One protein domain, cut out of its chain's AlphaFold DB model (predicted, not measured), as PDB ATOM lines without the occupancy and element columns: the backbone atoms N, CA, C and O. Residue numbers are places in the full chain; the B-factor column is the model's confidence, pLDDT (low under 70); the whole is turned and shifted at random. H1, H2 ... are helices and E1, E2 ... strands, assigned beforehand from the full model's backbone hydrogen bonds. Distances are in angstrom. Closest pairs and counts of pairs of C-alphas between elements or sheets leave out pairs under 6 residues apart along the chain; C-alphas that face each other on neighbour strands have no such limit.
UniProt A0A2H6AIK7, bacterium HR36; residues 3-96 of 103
ATOM      1  N   ARG A   3     495.590 494.099 268.098       68.56
ATOM      2  CA  ARG A   3     496.865 493.371 268.184       68.56
ATOM      3  C   ARG A   3     497.350 493.345 269.633       68.56
ATOM      4  O   ARG A   3     497.256 494.352 270.332       68.56
ATOM      5  N   THR A   4     497.846 492.199 270.070       70.38
ATOM      6  CA  THR A   4     498.447 491.957 271.384       70.38
ATOM      7  C   THR A   4     499.818 491.307 271.195       70.38
ATOM      8  O   THR A   4     500.159 490.894 270.085       70.38
ATOM      9  N   ALA A   5     500.611 491.201 272.265       66.06
ATOM     10  CA  ALA A   5     501.894 490.494 272.214       66.06
ATOM     11  C   ALA A   5     501.744 489.011 271.811       66.06
ATOM     12  O   ALA A   5     502.671 488.448 271.243       66.06
ATOM     13  N   ALA A   6     500.570 488.414 272.049       62.16
ATOM     14  CA  ALA A   6     500.235 487.033 271.698       62.16
ATOM     15  C   ALA A   6     499.541 486.898 270.327       62.16
ATOM     16  O   ALA A   6     498.955 485.867 270.026       62.16
ATOM     17  N   GLY A   7     499.563 487.944 269.494       75.25
ATOM     18  CA  GLY A   7     498.870 487.954 268.208       75.25
ATOM     19  C   GLY A   7     497.564 488.738 268.252       75.25
ATOM     20  O   GLY A   7     497.385 489.666 269.050       75.25
ATOM     21  N   ALA A   8     496.672 488.452 267.313       79.19
ATOM     22  CA  ALA A   8     495.483 489.251 267.103       79.19
ATOM     23  C   ALA A   8     494.273 488.689 267.854       79.19
ATOM     24  O   ALA A   8     493.969 487.514 267.758       79.19
ATOM     25  N   LEU A   9     493.566 489.561 268.572       85.19
ATOM     26  CA  LEU A   9     492.375 489.217 269.339       85.19
ATOM     27  C   LEU A   9     491.124 489.600 268.543       85.19
ATOM     28  O   LEU A   9     490.932 490.785 268.207       85.19
ATOM     29  N   TYR A  10     490.272 488.612 268.271       89.06
ATOM     30  CA  TYR A  10     488.991 488.813 267.600       89.06
ATOM     31  C   TYR A  10     487.841 488.725 268.605       89.06
ATOM     32  O   TYR A  10     487.723 487.765 269.358       89.06
ATOM     33  N   ARG A  11     487.022 489.780 268.655       92.94
ATOM     34  CA  ARG A  11     485.912 489.943 269.601       92.94
ATOM     35  C   ARG A  11     484.741 490.619 268.918       92.94
ATOM     36  O   ARG A  11     484.919 491.367 267.955       92.94
ATOM     37  N   LEU A  12     483.572 490.409 269.490       94.06
ATOM     38  CA  LEU A  12     482.295 490.863 268.983       94.06
ATOM     39  C   LEU A  12     481.824 492.112 269.708       94.06
ATOM     40  O   LEU A  12     481.780 492.149 270.934       94.06
ATOM     41  N   GLY A  13     481.474 493.136 268.936       95.50
ATOM     42  CA  GLY A  13     480.761 494.318 269.412       95.50
ATOM     43  C   GLY A  13     479.339 494.350 268.862       95.50
ATOM     44  O   GLY A  13     478.953 493.495 268.066       95.50
ATOM     45  N   LEU A  14     478.582 495.367 269.261       96.50
ATOM     46  CA  LEU A  14     477.227 495.603 268.775       96.50
ATOM     47  C   LEU A  14     477.117 496.951 268.065       96.50
ATOM     48  O   LEU A  14     477.720 497.945 268.482       96.50
ATOM     49  N   ALA A  15     476.285 496.983 267.031       96.31
ATOM     50  CA  ALA A  15     475.818 498.197 266.386       96.31
ATOM     51  C   ALA A  15     474.346 498.021 265.992       96.31
ATOM     52  O   ALA A  15     473.952 496.954 265.524       96.31
ATOM     53  N   LEU A  16     473.546 499.062 266.197       97.12
ATOM     54  CA  LEU A  16     472.149 499.151 265.792       97.12
ATOM     55  C   LEU A  16     472.044 500.113 264.615       97.12
ATOM     56  O   LEU A  16     472.525 501.244 264.691       97.12
ATOM     57  N   PHE A  17     471.391 499.664 263.553       97.00
ATOM     58  CA  PHE A  17     471.165 500.434 262.335       97.00
ATOM     59  C   PHE A  17     469.687 500.781 262.184       97.00
ATOM     60  O   PHE A  17     468.820 500.140 262.783       97.00
ATOM     61  N   ASP A  18     469.413 501.824 261.410       96.31
ATOM     62  CA  ASP A  18     468.051 502.223 261.076       96.31
ATOM     63  C   ASP A  18     467.375 501.149 260.212       96.31
ATOM     64  O   ASP A  18     467.975 500.587 259.297       96.31
ATOM     65  N   LEU A  19     466.111 500.852 260.519       96.38
ATOM     66  CA  LEU A  19     465.356 499.789 259.859       96.38
ATOM     67  C   LEU A  19     465.006 500.125 258.400       96.38
ATOM     68  O   LEU A  19     464.859 499.219 257.586       96.38
ATOM     69  N   GLN A  20     464.829 501.408 258.081       97.38
ATOM     70  CA  GLN A  20     464.463 501.881 256.742       97.38
ATOM     71  C   GLN A  20     465.679 502.388 255.956       97.38
ATOM     72  O   GLN A  20     465.636 502.450 254.730       97.38
ATOM     73  N   THR A  21     466.761 502.752 256.647       95.75
ATOM     74  CA  THR A  21     467.989 503.304 256.054       95.75
ATOM     75  C   THR A  21     469.219 502.581 256.631       95.75
ATOM     76  O   THR A  21     469.899 503.125 257.502       95.75
ATOM     77  N   PRO A  22     469.500 501.330 256.217       94.88
ATOM     78  CA  PRO A  22     470.438 500.426 256.897       94.88
ATOM     79  C   PRO A  22     471.907 500.870 256.879       94.88
ATOM     80  O   PRO A  22     472.714 500.339 257.633       94.88
ATOM     81  N   GLU A  23     472.284 501.845 256.057       94.25
ATOM     82  CA  GLU A  23     473.592 502.502 256.089       94.25
ATOM     83  C   GLU A  23     473.753 503.452 257.288       94.25
ATOM     84  O   GLU A  23     474.871 503.816 257.661       94.25
ATOM     85  N   ARG A  24     472.646 503.852 257.922       94.44
ATOM     86  CA  ARG A  24     472.634 504.762 259.065       94.44
ATOM     87  C   ARG A  24     472.802 503.984 260.368       94.44
ATOM     88  O   ARG A  24     471.852 503.397 260.886       94.44
ATOM     89  N   CYS A  25     474.000 504.042 260.945       95.19
ATOM     90  CA  CYS A  25     474.254 503.530 262.291       95.19
ATOM     91  C   CYS A  25     473.629 504.460 263.345       95.19
ATOM     92  O   CYS A  25     474.015 505.623 263.476       95.19
ATOM     93  N   LEU A  26     472.642 503.957 264.086       95.81
ATOM     94  CA  LEU A  26     471.948 504.695 265.143       95.81
ATOM     95  C   LEU A  26     472.728 504.673 266.453       95.81
ATOM     96  O   LEU A  26     472.815 505.696 267.127       95.81
ATOM     97  N   LEU A  27     473.269 503.511 266.818       96.56
ATOM     98  CA  LEU A  27     474.064 503.312 268.025       96.56
ATOM     99  C   LEU A  27     475.182 502.317 267.742       96.56
ATOM    100  O   LEU A  27     474.947 501.265 267.154       96.56
ATOM    101  N   ARG A  28     476.377 502.595 268.252       96.62
ATOM    102  CA  ARG A  28     477.502 501.662 268.236       96.62
ATOM    103  C   ARG A  28     478.125 501.579 269.617       96.62
ATOM    104  O   ARG A  28     478.434 502.610 270.213       96.62
ATOM    105  N   GLY A  29     478.296 500.361 270.126       94.94
ATOM    106  CA  GLY A  29     479.001 500.131 271.385       94.94
ATOM    107  C   GLY A  29     480.480 500.494 271.272       94.94
ATOM    108  O   GLY A  29     481.118 500.186 270.264       94.94
ATOM    109  N   ASP A  30     481.039 501.113 272.312       90.38
ATOM    110  CA  ASP A  30     482.478 501.402 272.405       90.38
ATOM    111  C   ASP A  30     483.299 500.238 273.000       90.38
ATOM    112  O   ASP A  30     484.533 500.274 273.004       90.38
ATOM    113  N   SER A  31     482.622 499.163 273.421       91.81
ATOM    114  CA  SER A  31     483.222 497.924 273.914       91.81
ATOM    115  C   SER A  31     482.679 496.682 273.195       91.81
ATOM    116  O   SER A  31     481.695 496.717 272.457       91.81
ATOM    117  N   TRP A  32     483.366 495.567 273.411       93.25
ATOM    118  CA  TRP A  32     482.949 494.232 273.001       93.25
ATOM    119  C   TRP A  32     481.963 493.647 274.024       93.25
ATOM    120  O   TRP A  32     481.991 494.017 275.198       93.25
ATOM    121  N   ILE A  33     481.113 492.737 273.561       94.75
ATOM    122  CA  ILE A  33     480.119 492.001 274.354       94.75
ATOM    123  C   ILE A  33     480.403 490.500 274.421       94.75
ATOM    124  O   ILE A  33     479.831 489.812 275.256       94.75
ATOM    125  N   PHE A  34     481.249 489.992 273.523       95.25
ATOM    126  CA  PHE A  34     481.588 488.579 273.453       95.25
ATOM    127  C   PHE A  34     483.012 488.411 272.903       95.25
ATOM    128  O   PHE A  34     483.437 489.136 271.996       95.25
ATOM    129  N   GLY A  35     483.784 487.521 273.515       95.69
ATOM    130  CA  GLY A  35     485.199 487.298 273.243       95.69
ATOM    131  C   GLY A  35     485.625 485.894 273.675       95.69
ATOM    132  O   GLY A  35     484.841 485.228 274.339       95.69
ATOM    133  N   PRO A  36     486.841 485.462 273.303       95.25
ATOM    134  CA  PRO A  36     487.339 484.129 273.617       95.25
ATOM    135  C   PRO A  36     487.624 483.982 275.118       95.25
ATOM    136  O   PRO A  36     488.448 484.710 275.680       95.25
ATOM    137  N   GLU A  37     486.975 483.014 275.746       95.56
ATOM    138  CA  GLU A  37     487.088 482.654 277.159       95.56
ATOM    139  C   GLU A  37     487.292 481.144 277.339       95.56
ATOM    140  O   GLU A  37     488.056 480.727 278.211       95.56
ATOM    141  N   GLU A  38     486.693 480.314 276.489       96.69
ATOM    142  CA  GLU A  38     486.824 478.860 276.539       96.69
ATOM    143  C   GLU A  38     488.128 478.372 275.892       96.69
ATOM    144  O   GLU A  38     488.790 479.082 275.133       96.69
ATOM    145  N   GLU A  39     488.553 477.147 276.213       97.19
ATOM    146  CA  GLU A  39     489.801 476.590 275.662       97.19
ATOM    147  C   GLU A  39     489.764 476.486 274.132       97.19
ATOM    148  O   GLU A  39     490.718 476.896 273.476       97.19
ATOM    149  N   TYR A  40     488.641 476.036 273.567       96.12
ATOM    150  CA  TYR A  40     488.448 475.907 272.116       96.12
ATOM    151  C   TYR A  40     488.322 477.258 271.384       96.12
ATOM    152  O   TYR A  40     488.332 477.303 270.159       96.12
ATOM    153  N   GLU A  41     488.182 478.369 272.113       96.50
ATOM    154  CA  GLU A  41     488.182 479.728 271.553       96.50
ATOM    155  C   GLU A  41     489.566 480.380 271.651       96.50
ATOM    156  O   GLU A  41     489.912 481.276 270.874       96.50
ATOM    157  N   ARG A  42     490.355 479.956 272.644       95.19
ATOM    158  CA  ARG A  42     491.687 480.492 272.929       95.19
ATOM    159  C   ARG A  42     492.791 479.773 272.172       95.19
ATOM    160  O   ARG A  42     493.769 480.442 271.852       95.19
ATOM    161  N   TYR A  43     492.620 478.490 271.861       95.38
ATOM    162  CA  TYR A  43     493.650 477.660 271.239       95.38
ATOM    163  C   TYR A  43     493.128 476.925 270.003       95.38
ATOM    164  O   TYR A  43     492.139 476.197 270.086       95.38
ATOM    165  N   GLY A  44     493.818 477.083 268.873       93.94
ATOM    166  CA  GLY A  44     493.469 476.422 267.615       93.94
ATOM    167  C   GLY A  44     494.412 476.794 266.471       93.94
ATOM    168  O   GLY A  44     495.555 477.178 266.701       93.94
ATOM    169  N   ASP A  45     493.931 476.695 265.232       93.69
ATOM    170  CA  ASP A  45     494.679 477.135 264.048       93.69
ATOM    171  C   ASP A  45     494.942 478.652 264.100       93.69
ATOM    172  O   ASP A  45     495.989 479.125 263.645       93.69
ATOM    173  N   VAL A  46     494.019 479.411 264.708       92.62
ATOM    174  CA  VAL A  46     494.198 480.829 265.043       92.62
ATOM    175  C   VAL A  46     493.751 481.095 266.481       92.62
ATOM    176  O   VAL A  46     492.561 481.179 266.773       92.62
ATOM    177  N   ASP A  47     494.714 481.284 267.381       93.62
ATOM    178  CA  ASP A  47     494.452 481.539 268.801       93.62
ATOM    179  C   ASP A  47     493.615 482.809 269.052       93.62
ATOM    180  O   ASP A  47     493.778 483.842 268.398       93.62
ATOM    181  N   ASN A  48     492.800 482.770 270.111       94.31
ATOM    182  CA  ASN A  48     492.006 483.894 270.626       94.31
ATOM    183  C   ASN A  48     491.014 484.496 269.607       94.31
ATOM    184  O   ASN A  48     490.933 485.726 269.435       94.31
ATOM    185  N   VAL A  49     490.216 483.636 268.971       93.69
ATOM    186  CA  VAL A  49     489.208 484.018 267.973       93.69
ATOM    187  C   VAL A  49     487.829 483.467 268.333       93.69
ATOM    188  O   VAL A  49     487.654 482.266 268.512       93.69
ATOM    189  N   VAL A  50     486.836 484.365 268.345       95.75
ATOM    190  CA  VAL A  50     485.407 484.028 268.227       95.75
ATOM    191  C   VAL A  50     484.803 484.787 267.047       95.75
ATOM    192  O   VAL A  50     484.782 486.016 267.051       95.75
ATOM    193  N   PHE A  51     484.325 484.096 266.011       95.31
ATOM    194  CA  PHE A  51     483.863 484.739 264.771       95.31
ATOM    195  C   PHE A  51     482.421 484.338 264.424       95.31
ATOM    196  O   PHE A  51     482.183 483.173 264.121       95.31
ATOM    197  N   PRO A  52     481.433 485.253 264.447       93.75
ATOM    198  CA  PRO A  52     480.038 484.894 264.202       93.75
ATOM    199  C   PRO A  52     479.805 484.597 262.715       93.75
ATOM    200  O   PRO A  52     480.227 485.361 261.848       93.75
ATOM    201  N   CYS A  53     479.068 483.530 262.419       93.38
ATOM    202  CA  CYS A  53     478.781 483.118 261.039       93.38
ATOM    203  C   CYS A  53     477.283 483.069 260.719       93.38
ATOM    204  O   CYS A  53     476.903 483.030 259.552       93.38
ATOM    205  N   GLY A  54     476.418 483.085 261.732       95.81
ATOM    206  CA  GLY A  54     474.974 483.100 261.538       95.81
ATOM    207  C   GLY A  54     474.223 483.022 262.856       95.81
ATOM    208  O   GLY A  54     474.801 482.725 263.901       95.81
ATOM    209  N   TYR A  55     472.924 483.289 262.804       97.81
ATOM    210  CA  TYR A  55     472.064 483.164 263.970       97.81
ATOM    211  C   TYR A  55     470.666 482.675 263.602       97.81
ATOM    212  O   TYR A  55     470.204 482.850 262.475       97.81
ATOM    213  N   THR A  56     469.982 482.085 264.579       98.38
ATOM    214  CA  THR A  56     468.531 481.863 264.532       98.38
ATOM    215  C   THR A  56     467.863 482.576 265.701       98.38
ATOM    216  O   THR A  56     468.507 482.862 266.713       98.38
ATOM    217  N   ILE A  57     466.579 482.892 265.548       98.31
ATOM    218  CA  ILE A  57     465.748 483.465 266.610       98.31
ATOM    219  C   ILE A  57     464.744 482.390 267.015       98.31
ATOM    220  O   ILE A  57     464.092 481.799 266.148       98.31
ATOM    221  N   ALA A  58     464.652 482.099 268.310       98.25
ATOM    222  CA  ALA A  58     463.688 481.135 268.819       98.25
ATOM    223  C   ALA A  58     462.245 481.650 268.670       98.25
ATOM    224  O   ALA A  58     461.989 482.821 268.384       98.25
ATOM    225  N   SER A  59     461.271 480.766 268.885       98.00
ATOM    226  CA  SER A  59     459.845 481.087 268.742       98.00
ATOM    227  C   SER A  59     459.329 482.131 269.741       98.00
ATOM    228  O   SER A  59     458.250 482.680 269.528       98.00
ATOM    229  N   ASP A  60     460.081 482.425 270.805       98.06
ATOM    230  CA  ASP A  60     459.784 483.503 271.754       98.06
ATOM    231  C   ASP A  60     460.063 484.912 271.191       98.06
ATOM    232  O   ASP A  60     459.647 485.909 271.787       98.06
ATOM    233  N   GLY A  61     460.739 485.003 270.039       97.88
ATOM    234  CA  GLY A  61     461.107 486.256 269.387       97.88
ATOM    235  C   GLY A  61     462.208 487.047 270.101       97.88
ATOM    236  O   GLY A  61     462.420 488.207 269.754       97.88
ATOM    237  N   ASP A  62     462.889 486.462 271.090       98.50
ATOM    238  CA  ASP A  62     463.924 487.132 271.884       98.50
ATOM    239  C   ASP A  62     465.214 486.319 272.003       98.50
ATOM    240  O   ASP A  62     466.303 486.893 271.954       98.50
ATOM    241  N   THR A  63     465.122 484.996 272.129       98.69
ATOM    242  CA  THR A  63     466.304 484.148 272.264       98.69
ATOM    243  C   THR A  63     467.045 484.077 270.932       98.69
ATOM    244  O   THR A  63     466.512 483.589 269.932       98.69
ATOM    245  N   ILE A  64     468.293 484.549 270.920       98.31
ATOM    246  CA  ILE A  64     469.211 484.444 269.784       98.31
ATOM    247  C   ILE A  64     470.178 483.280 270.004       98.31
ATOM    248  O   ILE A  64     470.886 483.222 271.009       98.31
ATOM    249  N   HIS A  65     470.230 482.375 269.034       98.50
ATOM    250  CA  HIS A  65     471.245 481.331 268.927       98.50
ATOM    251  C   HIS A  65     472.320 481.808 267.956       98.50
ATOM    252  O   HIS A  65     472.076 481.846 266.752       98.50
ATOM    253  N   LEU A  66     473.486 482.196 268.463       98.06
ATOM    254  CA  LEU A  66     474.607 482.685 267.668       98.06
ATOM    255  C   LEU A  66     475.592 481.547 267.394       98.06
ATOM    256  O   LEU A  66     476.270 481.080 268.308       98.06
ATOM    257  N   TYR A  67     475.702 481.134 266.134       98.25
ATOM    258  CA  TYR A  67     476.700 480.164 265.689       98.25
ATOM    259  C   TYR A  67     477.982 480.898 265.312       98.25
ATOM    260  O   TYR A  67     477.964 481.820 264.486       98.25
ATOM    261  N   TYR A  68     479.097 480.493 265.909       98.00
ATOM    262  CA  TYR A  68     480.381 481.161 265.735       98.00
ATOM    263  C   TYR A  68     481.529 480.154 265.618       98.00
ATOM    264  O   TYR A  68     481.458 479.049 266.151       98.00
ATOM    265  N   GLY A  69     482.577 480.535 264.891       97.50
ATOM    266  CA  GLY A  69     483.838 479.809 264.829       97.50
ATOM    267  C   GLY A  69     484.690 480.085 266.067       97.50
ATOM    268  O   GLY A  69     484.852 481.251 266.436       97.50
ATOM    269  N   GLY A  70     485.220 479.032 266.688       96.81
ATOM    270  CA  GLY A  70     486.176 479.094 267.796       96.81
ATOM    271  C   GLY A  70     487.578 478.737 267.311       96.81
ATOM    272  O   GLY A  70     487.765 477.675 266.713       96.81
ATOM    273  N   ALA A  71     488.528 479.652 267.513       96.31
ATOM    274  CA  ALA A  71     489.943 479.510 267.161       96.31
ATOM    275  C   ALA A  71     490.228 478.958 265.741       96.31
ATOM    276  O   ALA A  71     491.196 478.228 265.541       96.31
ATOM    277  N   ASP A  72     489.353 479.256 264.772       95.25
ATOM    278  CA  ASP A  72     489.349 478.711 263.401       95.25
ATOM    279  C   ASP A  72     489.369 477.165 263.307       95.25
ATOM    280  O   ASP A  72     489.763 476.604 262.290       95.25
ATOM    281  N   THR A  73     488.889 476.454 264.335       96.19
ATOM    282  CA  THR A  73     488.934 474.974 264.399       96.19
ATOM    283  C   THR A  73     487.575 474.305 264.540       96.19
ATOM    284  O   THR A  73     487.378 473.187 264.059       96.19
ATOM    285  N   CYS A  74     486.616 474.959 265.192       96.50
ATOM    286  CA  CYS A  74     485.301 474.384 265.452       96.50
ATOM    287  C   CYS A  74     484.178 475.408 265.297       96.50
ATOM    288  O   CYS A  74     484.412 476.614 265.286       96.50
ATOM    289  N   ILE A  75     482.940 474.915 265.231       97.88
ATOM    290  CA  ILE A  75     481.732 475.735 265.352       97.88
ATOM    291  C   ILE A  75     481.138 475.494 266.736       97.88
ATOM    292  O   ILE A  75     480.914 474.349 267.126       97.88
ATOM    293  N   ALA A  76     480.847 476.577 267.444       97.81
ATOM    294  CA  ALA A  76     480.180 476.578 268.733       97.81
ATOM    295  C   ALA A  76     478.894 477.421 268.681       97.81
ATOM    296  O   ALA A  76     478.597 478.099 267.691       97.81
ATOM    297  N   LEU A  77     478.099 477.332 269.748       97.75
ATOM    298  CA  LEU A  77     476.816 478.015 269.884       97.75
ATOM    299  C   LEU A  77     476.796 478.824 271.182       97.75
ATOM    300  O   LEU A  77     476.957 478.267 272.265       97.75
ATOM    301  N   ALA A  78     476.534 480.124 271.068       97.69
ATOM    302  CA  ALA A  78     476.206 480.994 272.190       97.69
ATOM    303  C   ALA A  78     474.704 481.303 272.173       97.69
ATOM    304  O   ALA A  78     474.106 481.454 271.107       97.69
ATOM    305  N   THR A  79     474.088 481.415 273.349       98.00
ATOM    306  CA  THR A  79     472.672 481.790 273.487       98.00
ATOM    307  C   THR A  79     472.569 483.124 274.214       98.00
ATOM    308  O   THR A  79     473.245 483.333 275.220       98.00
ATOM    309  N   GLY A  80     471.733 484.031 273.717       97.44
ATOM    310  CA  GLY A  80     471.508 485.346 274.319       97.44
ATOM    311  C   GLY A  80     470.080 485.849 274.120       97.44
ATOM    312  O   GLY A  80     469.244 485.147 273.560       97.44
ATOM    313  N   SER A  81     469.812 487.082 274.553       98.44
ATOM    314  CA  SER A  81     468.515 487.760 274.412       98.44
ATOM    315  C   SER A  81     468.666 489.028 273.574       98.44
ATOM    316  O   SER A  81     469.515 489.870 273.874       98.44
ATOM    317  N   ILE A  82     467.834 489.196 272.546       98.25
ATOM    318  CA  ILE A  82     467.805 490.395 271.696       98.25
ATOM    319  C   ILE A  82     467.508 491.635 272.542       98.25
ATOM    320  O   ILE A  82     468.200 492.645 272.406       98.25
ATOM    321  N   ARG A  83     466.538 491.561 273.459       98.50
ATOM    322  CA  ARG A  83     466.226 492.646 274.403       98.50
ATOM    323  C   ARG A  83     467.435 493.008 275.252       98.50
ATOM    324  O   ARG A  83     467.749 494.187 275.360       98.50
ATOM    325  N   ALA A  84     468.161 492.025 275.783       98.19
ATOM    326  CA  ALA A  84     469.358 492.289 276.580       98.19
ATOM    327  C   ALA A  84     470.470 492.976 275.761       98.19
ATOM    328  O   ALA A  84     471.137 493.884 276.264       98.19
ATOM    329  N   LEU A  85     470.653 492.582 274.495       97.56
ATOM    330  CA  LEU A  85     471.609 493.209 273.576       97.56
ATOM    331  C   LEU A  85     471.210 494.658 273.248       97.56
ATOM    332  O   LEU A  85     472.054 495.557 273.289       97.56
ATOM    333  N   LEU A  86     469.926 494.903 272.972       97.56
ATOM    334  CA  LEU A  86     469.389 496.246 272.741       97.56
ATOM    335  C   LEU A  86     469.524 497.120 273.990       97.56
ATOM    336  O   LEU A  86     469.974 498.259 273.890       97.56
ATOM    337  N   ASP A  87     469.202 496.595 275.167       97.75
ATOM    338  CA  ASP A  87     469.356 497.281 276.449       97.75
ATOM    339  C   ASP A  87     470.817 497.650 276.726       97.75
ATOM    340  O   ASP A  87     471.118 498.750 277.202       97.75
ATOM    341  N   TRP A  88     471.750 496.745 276.420       97.31
ATOM    342  CA  TRP A  88     473.176 497.029 276.520       97.31
ATOM    343  C   TRP A  88     473.585 498.163 275.572       97.31
ATOM    344  O   TRP A  88     474.302 499.067 275.999       97.31
ATOM    345  N   LEU A  89     473.096 498.169 274.328       96.88
ATOM    346  CA  LEU A  89     473.353 499.245 273.365       96.88
ATOM    347  C   LEU A  89     472.753 500.585 273.794       96.88
ATOM    348  O   LEU A  89     473.397 501.608 273.608       96.88
ATOM    349  N   HIS A  90     471.567 500.611 274.401       95.50
ATOM    350  CA  HIS A  90     470.992 501.860 274.909       95.50
ATOM    351  C   HIS A  90     471.836 502.468 276.036       95.50
ATOM    352  O   HIS A  90     471.913 503.688 276.157       95.50
ATOM    353  N   ARG A  91     472.482 501.629 276.858       95.62
ATOM    354  CA  ARG A  91     473.329 502.080 277.973       95.62
ATOM    355  C   ARG A  91     474.759 502.431 277.564       95.62
ATOM    356  O   ARG A  91     475.351 503.311 278.179       95.62
ATOM    357  N   ASN A  92     475.319 501.729 276.579       95.94
ATOM    358  CA  ASN A  92     476.752 501.787 276.247       95.94
ATOM    359  C   ASN A  92     477.034 502.235 274.802       95.94
ATOM    360  O   ASN A  92     478.186 502.403 274.409       95.94
ATOM    361  N   GLY A  93     475.998 502.382 273.982       94.19
ATOM    362  CA  GLY A  93     476.105 502.806 272.597       94.19
ATOM    363  C   GLY A  93     476.191 504.321 272.472       94.19
ATOM    364  O   GLY A  93     475.572 505.069 273.227       94.19
ATOM    365  N   ARG A  94     476.943 504.780 271.475       93.81
ATOM    366  CA  ARG A  94     476.992 506.188 271.073       93.81
ATOM    367  C   ARG A  94     476.427 506.332 269.664       93.81
ATOM    368  O   ARG A  94     476.647 505.433 268.850       93.81
ATOM    369  N   PRO A  95     475.725 507.432 269.354       91.00
ATOM    370  CA  PRO A  95     475.327 507.707 267.984       91.00
ATOM    371  C   PRO A  95     476.567 507.931 267.119       91.00
ATOM    372  O   PRO A  95     477.491 508.636 267.536       91.00
ATOM    373  N   GLU A  96     476.603 507.337 265.925       80.44
ATOM    374  CA  GLU A  96     477.661 507.678 264.976       80.44
ATOM    375  C   GLU A  96     477.394 509.062 264.359       80.44
ATOM    376  O   GLU A  96     476.240 509.416 264.083       80.44
TER     377      GLU A  96
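AT A GLANCE: This is residues 3 to 96 of the 103 residues of a protein of bacterium HR36 (UniProt A0A2H6AIK7). A strongly twisted sheet of three strands, E4, E5 and E6, and a separate two-stranded hairpin, E2 and E3, come near each other at the starts of E2 and E4 and spread apart from there like a V. H2 spans the open side, running from the end of E6 to pack on the E2 and E3 hairpin, while the small H1 sits by the other end of the three-stranded sheet. The printed part has 94 residues, with six named strands and two named helices in the order E1 E2 E3 H1 E4 E5 E6 H2; both sheets are antiparallel, the larger in the order E4 - E5 - E6, and the class is mixed, helices and strands. It is only just compact, close to loose, with a radius of gyration of the C-alphas of 14.6 A and spans of 39 by 34 by 22 A.

IN THESE COORDINATES: The larger sheet holds E4, residues 50 to 57, 19.7 A long, E5, residues 63 to 70, 21.0 A, and E6, residues 74 to 81, 23.3 A. C-alpha 50 is at (485.407, 484.028, 268.227). H2, residues 82 to 92, is 15.2 A long and ends with C-alpha 92 at (476.752, 501.787, 276.247). E2 is residues 12 to 17, 16.1 A, and E3 residues 25 to 34, 20.0 A. H1 is residues 39 to 42. E1, residues 7 to 9, begins with C-alpha 7 at (498.870, 487.954, 268.208).

HOW THE PARTS SIT: E4, E5 and E6 form a meander, each strand the antiparallel neighbour of the one before; E5 is the inner strand. N 53 and O 67 are 2.9 A apart between E4 and E5, and N 66 and O 78 are 2.8 A apart between E5 and E6. E4 bends by 67 degrees at residue 53. H1 is on this sheet at a height of 6.5 A, over none of its strands; its closest C-alphas to E5 are those of Glu 41 and Gly 70, 4.3 A. H2 only grazes this sheet with its residues 82 to 87. The closest C-alphas of E3 and H2 are those of Gly 29 and Asn 92, 5.6 A. E2 and E3 are an antiparallel hairpin, with N 16 and O 27 2.8 A apart; E3 bends by 81 degrees at residue 31. The closest C-alphas of E2 and E4 are those of Leu 12 and Val 50, 7.5 A. E1 pairs with no named strand and runs on into E2 across a break of 2 residues, at 43 degrees. In H2 every O i to N i+4 pair is within hydrogen-bond range; H1 is too short for such a pair.

THE WHOLE: The two C-alphas farthest apart, those of Ala 5 and Ser 59, are 43.2 A apart. The printed part has no cut, and no link is long. The mean pLDDT of the printed part is 94.1; residue 3 and residues 5 to 6 are under 70.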